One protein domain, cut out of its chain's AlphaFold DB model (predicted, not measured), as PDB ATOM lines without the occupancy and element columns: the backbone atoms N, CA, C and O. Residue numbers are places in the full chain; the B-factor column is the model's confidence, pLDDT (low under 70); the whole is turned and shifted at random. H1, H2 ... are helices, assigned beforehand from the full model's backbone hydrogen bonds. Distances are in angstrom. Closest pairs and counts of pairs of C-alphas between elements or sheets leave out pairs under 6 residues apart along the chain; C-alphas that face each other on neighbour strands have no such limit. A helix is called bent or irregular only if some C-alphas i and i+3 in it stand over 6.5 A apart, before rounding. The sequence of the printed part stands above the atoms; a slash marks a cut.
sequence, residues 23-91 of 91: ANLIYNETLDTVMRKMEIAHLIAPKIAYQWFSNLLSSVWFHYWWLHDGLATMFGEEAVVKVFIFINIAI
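What this domain is: This is residues 23 to 91 of the 91 residues of the protein "Aminopeptidase N" of Acromyrmex echinatior (UniProt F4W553). Two long helices, the bent H1 and the kinked H2, are joined at one end by a tight link and cross closely around Pro 46 and Gly 76, with both arms of H1, H1a and H1b, running opposite ways to H2. Residues 55 to 60, 62 to 67 and 85 to 91 stick out free, and residues 23 to 33, with no named helix, form a tail before H1. The printed part has 69 residues with two named helices, H1 then H2, and no named strand; the class is all helix. The whole is loose, with a radius of gyration of the C-alphas of 14.7 A, and elongated, spanning 46 by 28 by 17 A.

How they stand to each other: The longest helix, H2, residues 61 to 89, has a kink of 47 degrees near residue 68. It is irregular, C-alphas 63 and 66 being 8.5 A apart. H1, residues 34 to 56, was assigned as one helix by its hydrogen bonds but is bent: C-alphas 43 and 46 are 6.8 A apart. Its arms, H1a, residues 34 to 43, and H1b, residues 46 to 56, stand at a shallow tilt of 31 degrees. H1b touches residues 68 to 77 of H2, opposite ways at a steep tilt of 53 degrees; the closest C-alphas, of Pro 46 and Gly 76, are 4.2 A apart. H1a touches residues 76 to 80 of H2, opposite ways at a shallow tilt of 22 degrees; the closest C-alphas, of Ala 41 and Val 80, are 6.3 A apart. Every O i to N i+4 pair is within hydrogen-bond range in H1a, against 6 of 7 in H1b and 22 of 25 in H2.

Where its parts are: H2 measures 38.8 A from C-alpha 61 to C-alpha 89, at (30.339, 24.725, -25.254). H1a, 14.5 A long, begins at C-alpha 34, (36.413, 36.289, -18.161). H1b, 15.9 A long, ends at C-alpha 56, (21.563, 51.008, -44.518).

The domain as a whole: The two C-alphas farthest apart, of Thr 30 and Val 60, are 46.6 A apart. The printed part has no cut. The mean pLDDT of the printed part is 78.7; residues 54 to 64 and 86 to 91 are under 70.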
ATOM      1  N   ALA A  23      41.637  52.345 -21.839       81.94
ATOM      2  CA  ALA A  23      41.263  51.663 -20.600       81.94
ATOM      3  C   ALA A  23      39.943  50.870 -20.660       81.94
ATOM      4  O   ALA A  23      39.674  50.088 -19.756       81.94
ATOM      5  N   ASN A  24      39.107  51.063 -21.683       81.56
ATOM      6  CA  ASN A  24      37.841  50.349 -21.860       81.56
ATOM      7  C   ASN A  24      37.939  49.211 -22.891       81.56
ATOM      8  O   ASN A  24      36.963  48.490 -23.064       81.56
ATOM      9  N   LEU A  25      39.070  49.076 -23.592       84.38
ATOM     10  CA  LEU A  25      39.296  48.058 -24.624       84.38
ATOM     11  C   LEU A  25      40.495  47.150 -24.344       84.38
ATOM     12  O   LEU A  25      40.600  46.097 -24.967       84.38
ATOM     13  N   ILE A  26      41.402  47.546 -23.448       87.12
ATOM     14  CA  ILE A  26      42.533  46.700 -23.066       87.12
ATOM     15  C   ILE A  26      42.006  45.406 -22.435       87.12
ATOM     16  O   ILE A  26      41.235  45.452 -21.470       87.12
ATOM     17  N   TYR A  27      42.458  44.283 -22.996       86.81
ATOM     18  CA  TYR A  27      42.237  42.929 -22.505       86.81
ATOM     19  C   TYR A  27      43.538  42.124 -22.595       86.81
ATOM     20  O   TYR A  27      44.188  42.106 -23.642       86.81
ATOM     21  N   ASN A  28      43.898  41.440 -21.516       88.38
ATOM     22  CA  ASN A  28      45.038  40.542 -21.415       88.38
ATOM     23  C   ASN A  28      44.580  39.162 -20.925       88.38
ATOM     24  O   ASN A  28      44.179  39.014 -19.776       88.38
ATOM     25  N   GLU A  29      44.723  38.133 -21.762       82.31
ATOM     26  CA  GLU A  29      44.289  36.753 -21.477       82.31
ATOM     27  C   GLU A  29      44.898  36.131 -20.213       82.31
ATOM     28  O   GLU A  29      44.313  35.211 -19.648       82.31
ATOM     29  N   THR A  30      46.059  36.618 -19.767       84.31
ATOM     30  CA  THR A  30      46.773  36.072 -18.600       84.31
ATOM     31  C   THR A  30      46.434  36.771 -17.286       84.31
ATOM     32  O   THR A  30      46.590  36.172 -16.224       84.31
ATOM     33  N   LEU A  31      45.997  38.033 -17.347       85.94
ATOM     34  CA  LEU A  31      45.767  38.879 -16.172       85.94
ATOM     35  C   LEU A  31      44.286  39.196 -15.958       85.94
ATOM     36  O   LEU A  31      43.856  39.367 -14.817       85.94
ATOM     37  N   ASP A  32      43.511  39.285 -17.037       86.56
ATOM     38  CA  ASP A  32      42.125  39.720 -16.992       86.56
ATOM     39  C   ASP A  32      41.162  38.548 -16.841       86.56
ATOM     40  O   ASP A  32      41.325  37.461 -17.394       86.56
ATOM     41  N   THR A  33      40.097  38.798 -16.086       85.56
ATOM     42  CA  THR A  33      39.053  37.806 -15.860       85.56
ATOM     43  C   THR A  33      38.155  37.651 -17.086       85.56
ATOM     44  O   THR A  33      37.996  38.550 -17.913       85.56
ATOM     45  N   VAL A  34      37.455  36.520 -17.153       84.06
ATOM     46  CA  VAL A  34      36.413  36.289 -18.161       84.06
ATOM     47  C   VAL A  34      35.319  37.369 -18.102       84.06
ATOM     48  O   VAL A  34      34.799  37.773 -19.139       84.06
ATOM     49  N   MET A  35      35.031  37.903 -16.909       83.94
ATOM     50  CA  MET A  35      34.107  39.030 -16.735       83.94
ATOM     51  C   MET A  35      34.595  40.285 -17.460       83.94
ATOM     52  O   MET A  35      33.814  40.940 -18.143       83.94
ATOM     53  N   ARG A  36      35.899  40.581 -17.413       86.88
ATOM     54  CA  ARG A  36      36.471  41.720 -18.139       86.88
ATOM     55  C   ARG A  36      36.289  41.587 -19.652       86.88
ATOM     56  O   ARG A  36      35.953  42.557 -20.328       86.88
ATOM     57  N   LYS A  37      36.449  40.373 -20.184       86.44
ATOM     58  CA  LYS A  37      36.176  40.071 -21.597       86.44
ATOM     59  C   LYS A  37      34.709  40.325 -21.958       86.44
ATOM     60  O   LYS A  37      34.435  40.884 -23.019       86.44
ATOM     61  N   MET A  38      33.780  39.941 -21.077       86.19
ATOM     62  CA  MET A  38      32.350  40.206 -21.261       86.19
ATOM     63  C   MET A  38      32.044  41.701 -21.267       86.19
ATOM     64  O   MET A  38      31.368  42.161 -22.179       86.19
ATOM     65  N   GLU A  39      32.570  42.466 -20.308       87.00
ATOM     66  CA  GLU A  39      32.370  43.921 -20.233       87.00
ATOM     67  C   GLU A  39      32.798  44.617 -21.527       87.00
ATOM     68  O   GLU A  39      32.071  45.446 -22.073       87.00
ATOM     69  N   ILE A  40      33.966  44.249 -22.054       89.75
ATOM     70  CA  ILE A  40      34.491  44.811 -23.301       89.75
ATOM     71  C   ILE A  40      33.589  44.431 -24.481       89.75
ATOM     72  O   ILE A  40      33.255  45.286 -25.302       89.75
ATOM     73  N   ALA A  41      33.135  43.178 -24.554       88.56
ATOM     74  CA  ALA A  41      32.218  42.731 -25.600       88.56
ATOM     75  C   ALA A  41      30.878  43.490 -25.557       88.56
ATOM     76  O   ALA A  41      30.391  43.936 -26.596       88.56
ATOM     77  N   HIS A  42      30.338  43.714 -24.359       88.69
ATOM     78  CA  HIS A  42      29.103  44.461 -24.104       88.69
ATOM     79  C   HIS A  42      29.221  45.941 -24.496       88.69
ATOM     80  O   HIS A  42      28.275  46.550 -24.983       88.69
ATOM     81  N   LEU A  43      30.413  46.528 -24.351       88.12
ATOM     82  CA  LEU A  43      30.682  47.901 -24.786       88.12
ATOM     83  C   LEU A  43      30.800  48.035 -26.308       88.12
ATOM     84  O   LEU A  43      30.499  49.102 -26.852       88.12
ATOM     85  N   ILE A  44      31.278  46.994 -26.992       88.88
ATOM     86  CA  ILE A  44      31.567  47.034 -28.429       88.88
ATOM     87  C   ILE A  44      30.350  46.633 -29.269       88.88
ATOM     88  O   ILE A  44      30.067  47.278 -30.284       88.88
ATOM     89  N   ALA A  45      29.635  45.582 -28.869       90.00
ATOM     90  CA  ALA A  45      28.602  44.957 -29.692       90.00
ATOM     91  C   ALA A  45      27.456  45.915 -30.082       90.00
ATOM     92  O   ALA A  45      27.151  45.989 -31.279       90.00
ATOM     93  N   PRO A  46      26.895  46.740 -29.172       86.69
ATOM     94  CA  PRO A  46      25.856  47.702 -29.536       86.69
ATOM     95  C   PRO A  46      26.339  48.747 -30.545       86.69
ATOM     96  O   PRO A  46      25.624  49.115 -31.471       86.69
ATOM     97  N   LYS A  47      27.591  49.201 -30.432       85.38
ATOM     98  CA  LYS A  47      28.148  50.219 -31.334       85.38
ATOM     99  C   LYS A  47      28.427  49.664 -32.730       85.38
ATOM    100  O   LYS A  47      28.238  50.377 -33.715       85.38
ATOM    101  N   ILE A  48      28.824  48.393 -32.830       85.31
ATOM    102  CA  ILE A  48      28.916  47.691 -34.116       85.31
ATOM    103  C   ILE A  48      27.527  47.582 -34.746       85.31
ATOM    104  O   ILE A  48      27.364  47.964 -35.904       85.31
ATOM    105  N   ALA A  49      26.517  47.132 -33.993       85.38
ATOM    106  CA  ALA A  49      25.139  47.062 -34.478       85.38
ATOM    107  C   ALA A  49      24.649  48.438 -34.963       85.38
ATOM    108  O   ALA A  49      24.128  48.563 -36.071       85.38
ATOM    109  N   TYR A  50      24.919  49.497 -34.195       80.44
ATOM    110  CA  TYR A  50      24.586  50.872 -34.565       80.44
ATOM    111  C   TYR A  50      25.224  51.295 -35.902       80.44
ATOM    112  O   TYR A  50      24.562  51.894 -36.751       80.44
ATOM    113  N   GLN A  51      26.492  50.935 -36.129       81.31
ATOM    114  CA  GLN A  51      27.196  51.221 -37.381       81.31
ATOM    115  C   GLN A  51      26.604  50.465 -38.582       81.31
ATOM    116  O   GLN A  51      26.493  51.035 -39.671       81.31
ATOM    117  N   TRP A  52      26.173  49.215 -38.393       78.31
ATOM    118  CA  TRP A  52      25.487  48.440 -39.433       78.31
ATOM    119  C   TRP A  52      24.181  49.103 -39.883       78.31
ATOM    120  O   TRP A  52      23.950  49.267 -41.083       78.31
ATOM    121  N   PHE A  53      23.352  49.549 -38.939       72.31
ATOM    122  CA  PHE A  53      22.084  50.217 -39.251       72.31
ATOM    123  C   PHE A  53      22.283  51.619 -39.853       72.31
ATOM    124  O   PHE A  53      21.533  52.017 -40.748       72.31
ATOM    125  N   SER A  54      23.339  52.341 -39.458       65.88
ATOM    126  CA  SER A  54      23.624  53.682 -39.988       65.88
ATOM    127  C   SER A  54      24.026  53.701 -41.467       65.88
ATOM    128  O   SER A  54      23.878  54.745 -42.109       65.88
ATOM    129  N   ASN A  55      24.566  52.609 -42.014       64.31
ATOM    130  CA  ASN A  55      24.931  52.546 -43.432       64.31
ATOM    131  C   ASN A  55      23.737  52.183 -44.336       64.31
ATOM    132  O   ASN A  55      23.758  52.469 -45.531       64.31
ATOM    133  N   LEU A  56      22.695  51.565 -43.772       63.78
ATOM    134  CA  LEU A  56      21.563  51.008 -44.518       63.78
ATOM    135  C   LEU A  56      20.407  51.997 -44.729       63.78
ATOM    136  O   LEU A  56      19.642  51.838 -45.678       63.78
ATOM    137  N   LEU A  57      20.262  53.023 -43.884       55.12
ATOM    138  CA  LEU A  57      19.056  53.861 -43.855       55.12
ATOM    139  C   LEU A  57      19.388  55.351 -44.009       55.12
ATOM    140  O   LEU A  57      19.725  56.068 -43.069       55.12
ATOM    141  N   SER A  58      19.265  55.830 -45.246       58.84
ATOM    142  CA  SER A  58      19.464  57.229 -45.615       58.84
ATOM    143  C   SER A  58      18.185  58.050 -45.366       58.84
ATOM    144  O   SER A  58      17.190  57.918 -46.071       58.84
ATOM    145  N   SER A  59      18.236  58.941 -44.371       56.56
ATOM    146  CA  SER A  59      17.434  60.176 -44.229       56.56
ATOM    147  C   SER A  59      16.080  60.189 -43.483       56.56
ATOM    148  O   SER A  59      15.727  61.270 -43.020       56.56
ATOM    149  N   VAL A  60      15.341  59.089 -43.266       57.84
ATOM    150  CA  VAL A  60      14.042  59.132 -42.517       57.84
ATOM    151  C   VAL A  60      14.198  58.837 -41.006       57.84
ATOM    152  O   VAL A  60      13.285  59.034 -40.210       57.84
ATOM    153  N   TRP A  61      15.384  58.400 -40.577       60.53
ATOM    154  CA  TRP A  61      15.606  57.782 -39.260       60.53
ATOM    155  C   TRP A  61      15.945  58.730 -38.094       60.53
ATOM    156  O   TRP A  61      15.903  58.308 -36.942       60.53
ATOM    157  N   PHE A  62      16.216  60.018 -38.342       56.12
ATOM    158  CA  PHE A  62      16.567  60.977 -37.275       56.12
ATOM    159  C   PHE A  62      15.460  61.183 -36.224       56.12
ATOM    160  O   PHE A  62      15.760  61.567 -35.097       56.12
ATOM    161  N   HIS A  63      14.196  60.913 -36.564       61.84
ATOM    162  CA  HIS A  63      13.080  61.033 -35.620       61.84
ATOM    163  C   HIS A  63      13.015  59.880 -34.600       61.84
ATOM    164  O   HIS A  63      12.437  60.043 -33.531       61.84
ATOM    165  N   TYR A  64      13.653  58.740 -34.890       69.69
ATOM    166  CA  TYR A  64      13.587  57.515 -34.082       69.69
ATOM    167  C   TYR A  64      14.956  57.117 -33.511       69.69
ATOM    168  O   TYR A  64      15.296  55.938 -33.443       69.69
ATOM    169  N   TRP A  65      15.752  58.103 -33.089       72.88
ATOM    170  CA  TRP A  65      17.082  57.876 -32.509       72.88
ATOM    171  C   TRP A  65      17.054  56.904 -31.313       72.88
ATOM    172  O   TRP A  65      17.911  56.034 -31.208       72.88
ATOM    173  N   TRP A  66      16.020  56.993 -30.472       78.75
ATOM    174  CA  TRP A  66      15.823  56.113 -29.316       78.75
ATOM    175  C   TRP A  66      15.563  54.653 -29.715       78.75
ATOM    176  O   TRP A  66      16.048  53.735 -29.062       78.75
ATOM    177  N   LEU A  67      14.819  54.428 -30.804       82.38
ATOM    178  CA  LEU A  67      14.522  53.083 -31.296       82.38
ATOM    179  C   LEU A  67      15.793  52.443 -31.848       82.38
ATOM    180  O   LEU A  67      16.032  51.255 -31.665       82.38
ATOM    181  N   HIS A  68      16.628  53.252 -32.491       77.19
ATOM    182  CA  HIS A  68      17.906  52.818 -33.021       77.19
ATOM    183  C   HIS A  68      18.882  52.401 -31.918       77.19
ATOM    184  O   HIS A  68      19.575  51.395 -32.067       77.19
ATOM    185  N   ASP A  69      18.932  53.162 -30.826       80.69
ATOM    186  CA  ASP A  69      19.766  52.856 -29.663       80.69
ATOM    187  C   ASP A  69      19.248  51.625 -28.901       80.69
ATOM    188  O   ASP A  69      20.017  50.730 -28.541       80.69
ATOM    189  N   GLY A  70      17.923  51.506 -28.766       87.00
ATOM    190  CA  GLY A  70      17.273  50.328 -28.193       87.00
ATOM    191  C   GLY A  70      17.549  49.056 -28.996       87.00
ATOM    192  O   GLY A  70      17.979  48.053 -28.432       87.00
ATOM    193  N   LEU A  71      17.378  49.099 -30.322       86.00
ATOM    194  CA  LEU A  71      17.670  47.961 -31.198       86.00
ATOM    195  C   LEU A  71      19.160  47.613 -31.198       86.00
ATOM    196  O   LEU A  71      19.509  46.440 -31.121       86.00
ATOM    197  N   ALA A  72      20.041  48.614 -31.253       86.81
ATOM    198  CA  ALA A  72      21.483  48.396 -31.195       86.81
ATOM    199  C   ALA A  72      21.892  47.682 -29.900       86.81
ATOM    200  O   ALA A  72      22.641  46.710 -29.954       86.81
ATOM    201  N   THR A  73      21.348  48.114 -28.761       88.31
ATOM    202  CA  THR A  73      21.569  47.461 -27.467       88.31
ATOM    203  C   THR A  73      21.035  46.030 -27.478       88.31
ATOM    204  O   THR A  73      21.791  45.108 -27.195       88.31
ATOM    205  N   MET A  74      19.789  45.802 -27.905       90.44
ATOM    206  CA  MET A  74      19.199  44.454 -27.952       90.44
ATOM    207  C   MET A  74      19.992  43.473 -28.828       90.44
ATOM    208  O   MET A  74      20.288  42.360 -28.394       90.44
ATOM    209  N   PHE A  75      20.362  43.874 -30.048       89.31
ATOM    210  CA  PHE A  75      21.158  43.026 -30.940       89.31
ATOM    211  C   PHE A  75      22.592  42.840 -30.434       89.31
ATOM    212  O   PHE A  75      23.172  41.770 -30.623       89.31
ATOM    213  N   GLY A  76      23.161  43.862 -29.788       88.19
ATOM    214  CA  GLY A  76      24.457  43.772 -29.127       88.19
ATOM    215  C   GLY A  76      24.458  42.709 -28.031       88.19
ATOM    216  O   GLY A  76      25.318  41.830 -28.043       88.19
ATOM    217  N   GLU A  77      23.451  42.732 -27.156       89.81
ATOM    218  CA  GLU A  77      23.269  41.741 -26.092       89.81
ATOM    219  C   GLU A  77      23.128  40.322 -26.633       89.81
ATOM    220  O   GLU A  77      23.839  39.405 -26.212       89.81
ATOM    221  N   GLU A  78      22.251  40.131 -27.618       90.50
ATOM    222  CA  GLU A  78      22.034  38.821 -28.226       90.50
ATOM    223  C   GLU A  78      23.322  38.269 -28.861       90.50
ATOM    224  O   GLU A  78      23.625  37.078 -28.740       90.50
ATOM    225  N   ALA A  79      24.111  39.130 -29.512       88.12
ATOM    226  CA  ALA A  79      25.386  38.750 -30.108       88.12
ATOM    227  C   ALA A  79      26.415  38.331 -29.049       88.12
ATOM    228  O   ALA A  79      27.067  37.297 -29.210       88.12
ATOM    229  N   VAL A  80      26.540  39.087 -27.952       88.69
ATOM    230  CA  VAL A  80      27.455  38.757 -26.846       88.69
ATOM    231  C   VAL A  80      27.083  37.413 -26.224       88.69
ATOM    232  O   VAL A  80      27.954  36.558 -26.050       88.69
ATOM    233  N   VAL A  81      25.794  37.188 -25.962       89.12
ATOM    234  CA  VAL A  81      25.288  35.930 -25.398       89.12
ATOM    235  C   VAL A  81      25.597  34.747 -26.318       89.12
ATOM    236  O   VAL A  81      26.140  33.745 -25.855       89.12
ATOM    237  N   LYS A  82      25.330  34.860 -27.627       85.94
ATOM    238  CA  LYS A  82      25.632  33.788 -28.597       85.94
ATOM    239  C   LYS A  82      27.122  33.457 -28.657       85.94
ATOM    240  O   LYS A  82      27.479  32.282 -28.639       85.94
ATOM    241  N   VAL A  83      27.986  34.472 -28.705       82.94
ATOM    242  CA  VAL A  83      29.446  34.278 -28.761       82.94
ATOM    243  C   VAL A  83      29.962  33.635 -27.476       82.94
ATOM    244  O   VAL A  83      30.786  32.725 -27.530       82.94
ATOM    245  N   PHE A  84      29.470  34.067 -26.317       77.94
ATOM    246  CA  PHE A  84      29.954  33.561 -25.039       77.94
ATOM    247  C   PHE A  84      29.463  32.139 -24.730       77.94
ATOM    248  O   PHE A  84      30.238  31.305 -24.264       77.94
ATOM    249  N   ILE A  85      28.201  31.830 -25.046       72.38
ATOM    250  CA  ILE A  85      27.660  30.466 -24.943       72.38
ATOM    251  C   ILE A  85      28.415  29.518 -25.881       72.38
ATOM    252  O   ILE A  85      28.758  28.412 -25.476       72.38
ATOM    253  N   PHE A  86      28.733  29.957 -27.103       65.69
ATOM    254  CA  PHE A  86      29.522  29.164 -28.046       65.69
ATOM    255  C   PHE A  86      30.917  28.822 -27.501       65.69
ATOM    256  O   PHE A  86      31.343  27.675 -27.600       65.69
ATOM    257  N   ILE A  87      31.603  29.781 -26.870       61.31
ATOM    258  CA  ILE A  87      32.924  29.554 -26.262       61.31
ATOM    259  C   ILE A  87      32.847  28.548 -25.103       61.31
ATOM    260  O   ILE A  87      33.713  27.689 -25.005       61.31
ATOM    261  N   ASN A  88      31.815  28.610 -24.257       61.16
ATOM    262  CA  ASN A  88      31.648  27.683 -23.126       61.16
ATOM    263  C   ASN A  88      31.272  26.249 -23.535       61.16
ATOM    264  O   ASN A  88      31.450  25.335 -22.742       61.16
ATOM    265  N   ILE A  89      30.708  26.053 -24.731       55.62
ATOM    266  CA  ILE A  89      30.339  24.725 -25.254       55.62
ATOM    267  C   ILE A  89      31.497  24.091 -26.046       55.62
ATOM    268  O   ILE A  89      31.556  22.872 -26.178       55.62
ATOM    269  N   ALA A  90      32.398  24.906 -26.600       53.69
ATOM    270  CA  ALA A  90      33.514  24.453 -27.430       53.69
ATOM    271  C   ALA A  90      34.802  24.109 -26.646       53.69
ATOM    272  O   ALA A  90      35.783  23.698 -27.268       53.69
ATOM    273  N   ILE A  91      34.805  24.291 -25.320       47.94
ATOM    274  CA  ILE A  91      35.889  23.944 -24.381       47.94
ATOM    275  C   ILE A  91      35.433  22.742 -23.555       47.94
ATOM    276  O   ILE A  91      36.250  21.809 -23.391       47.94
TER     277      ILE A  91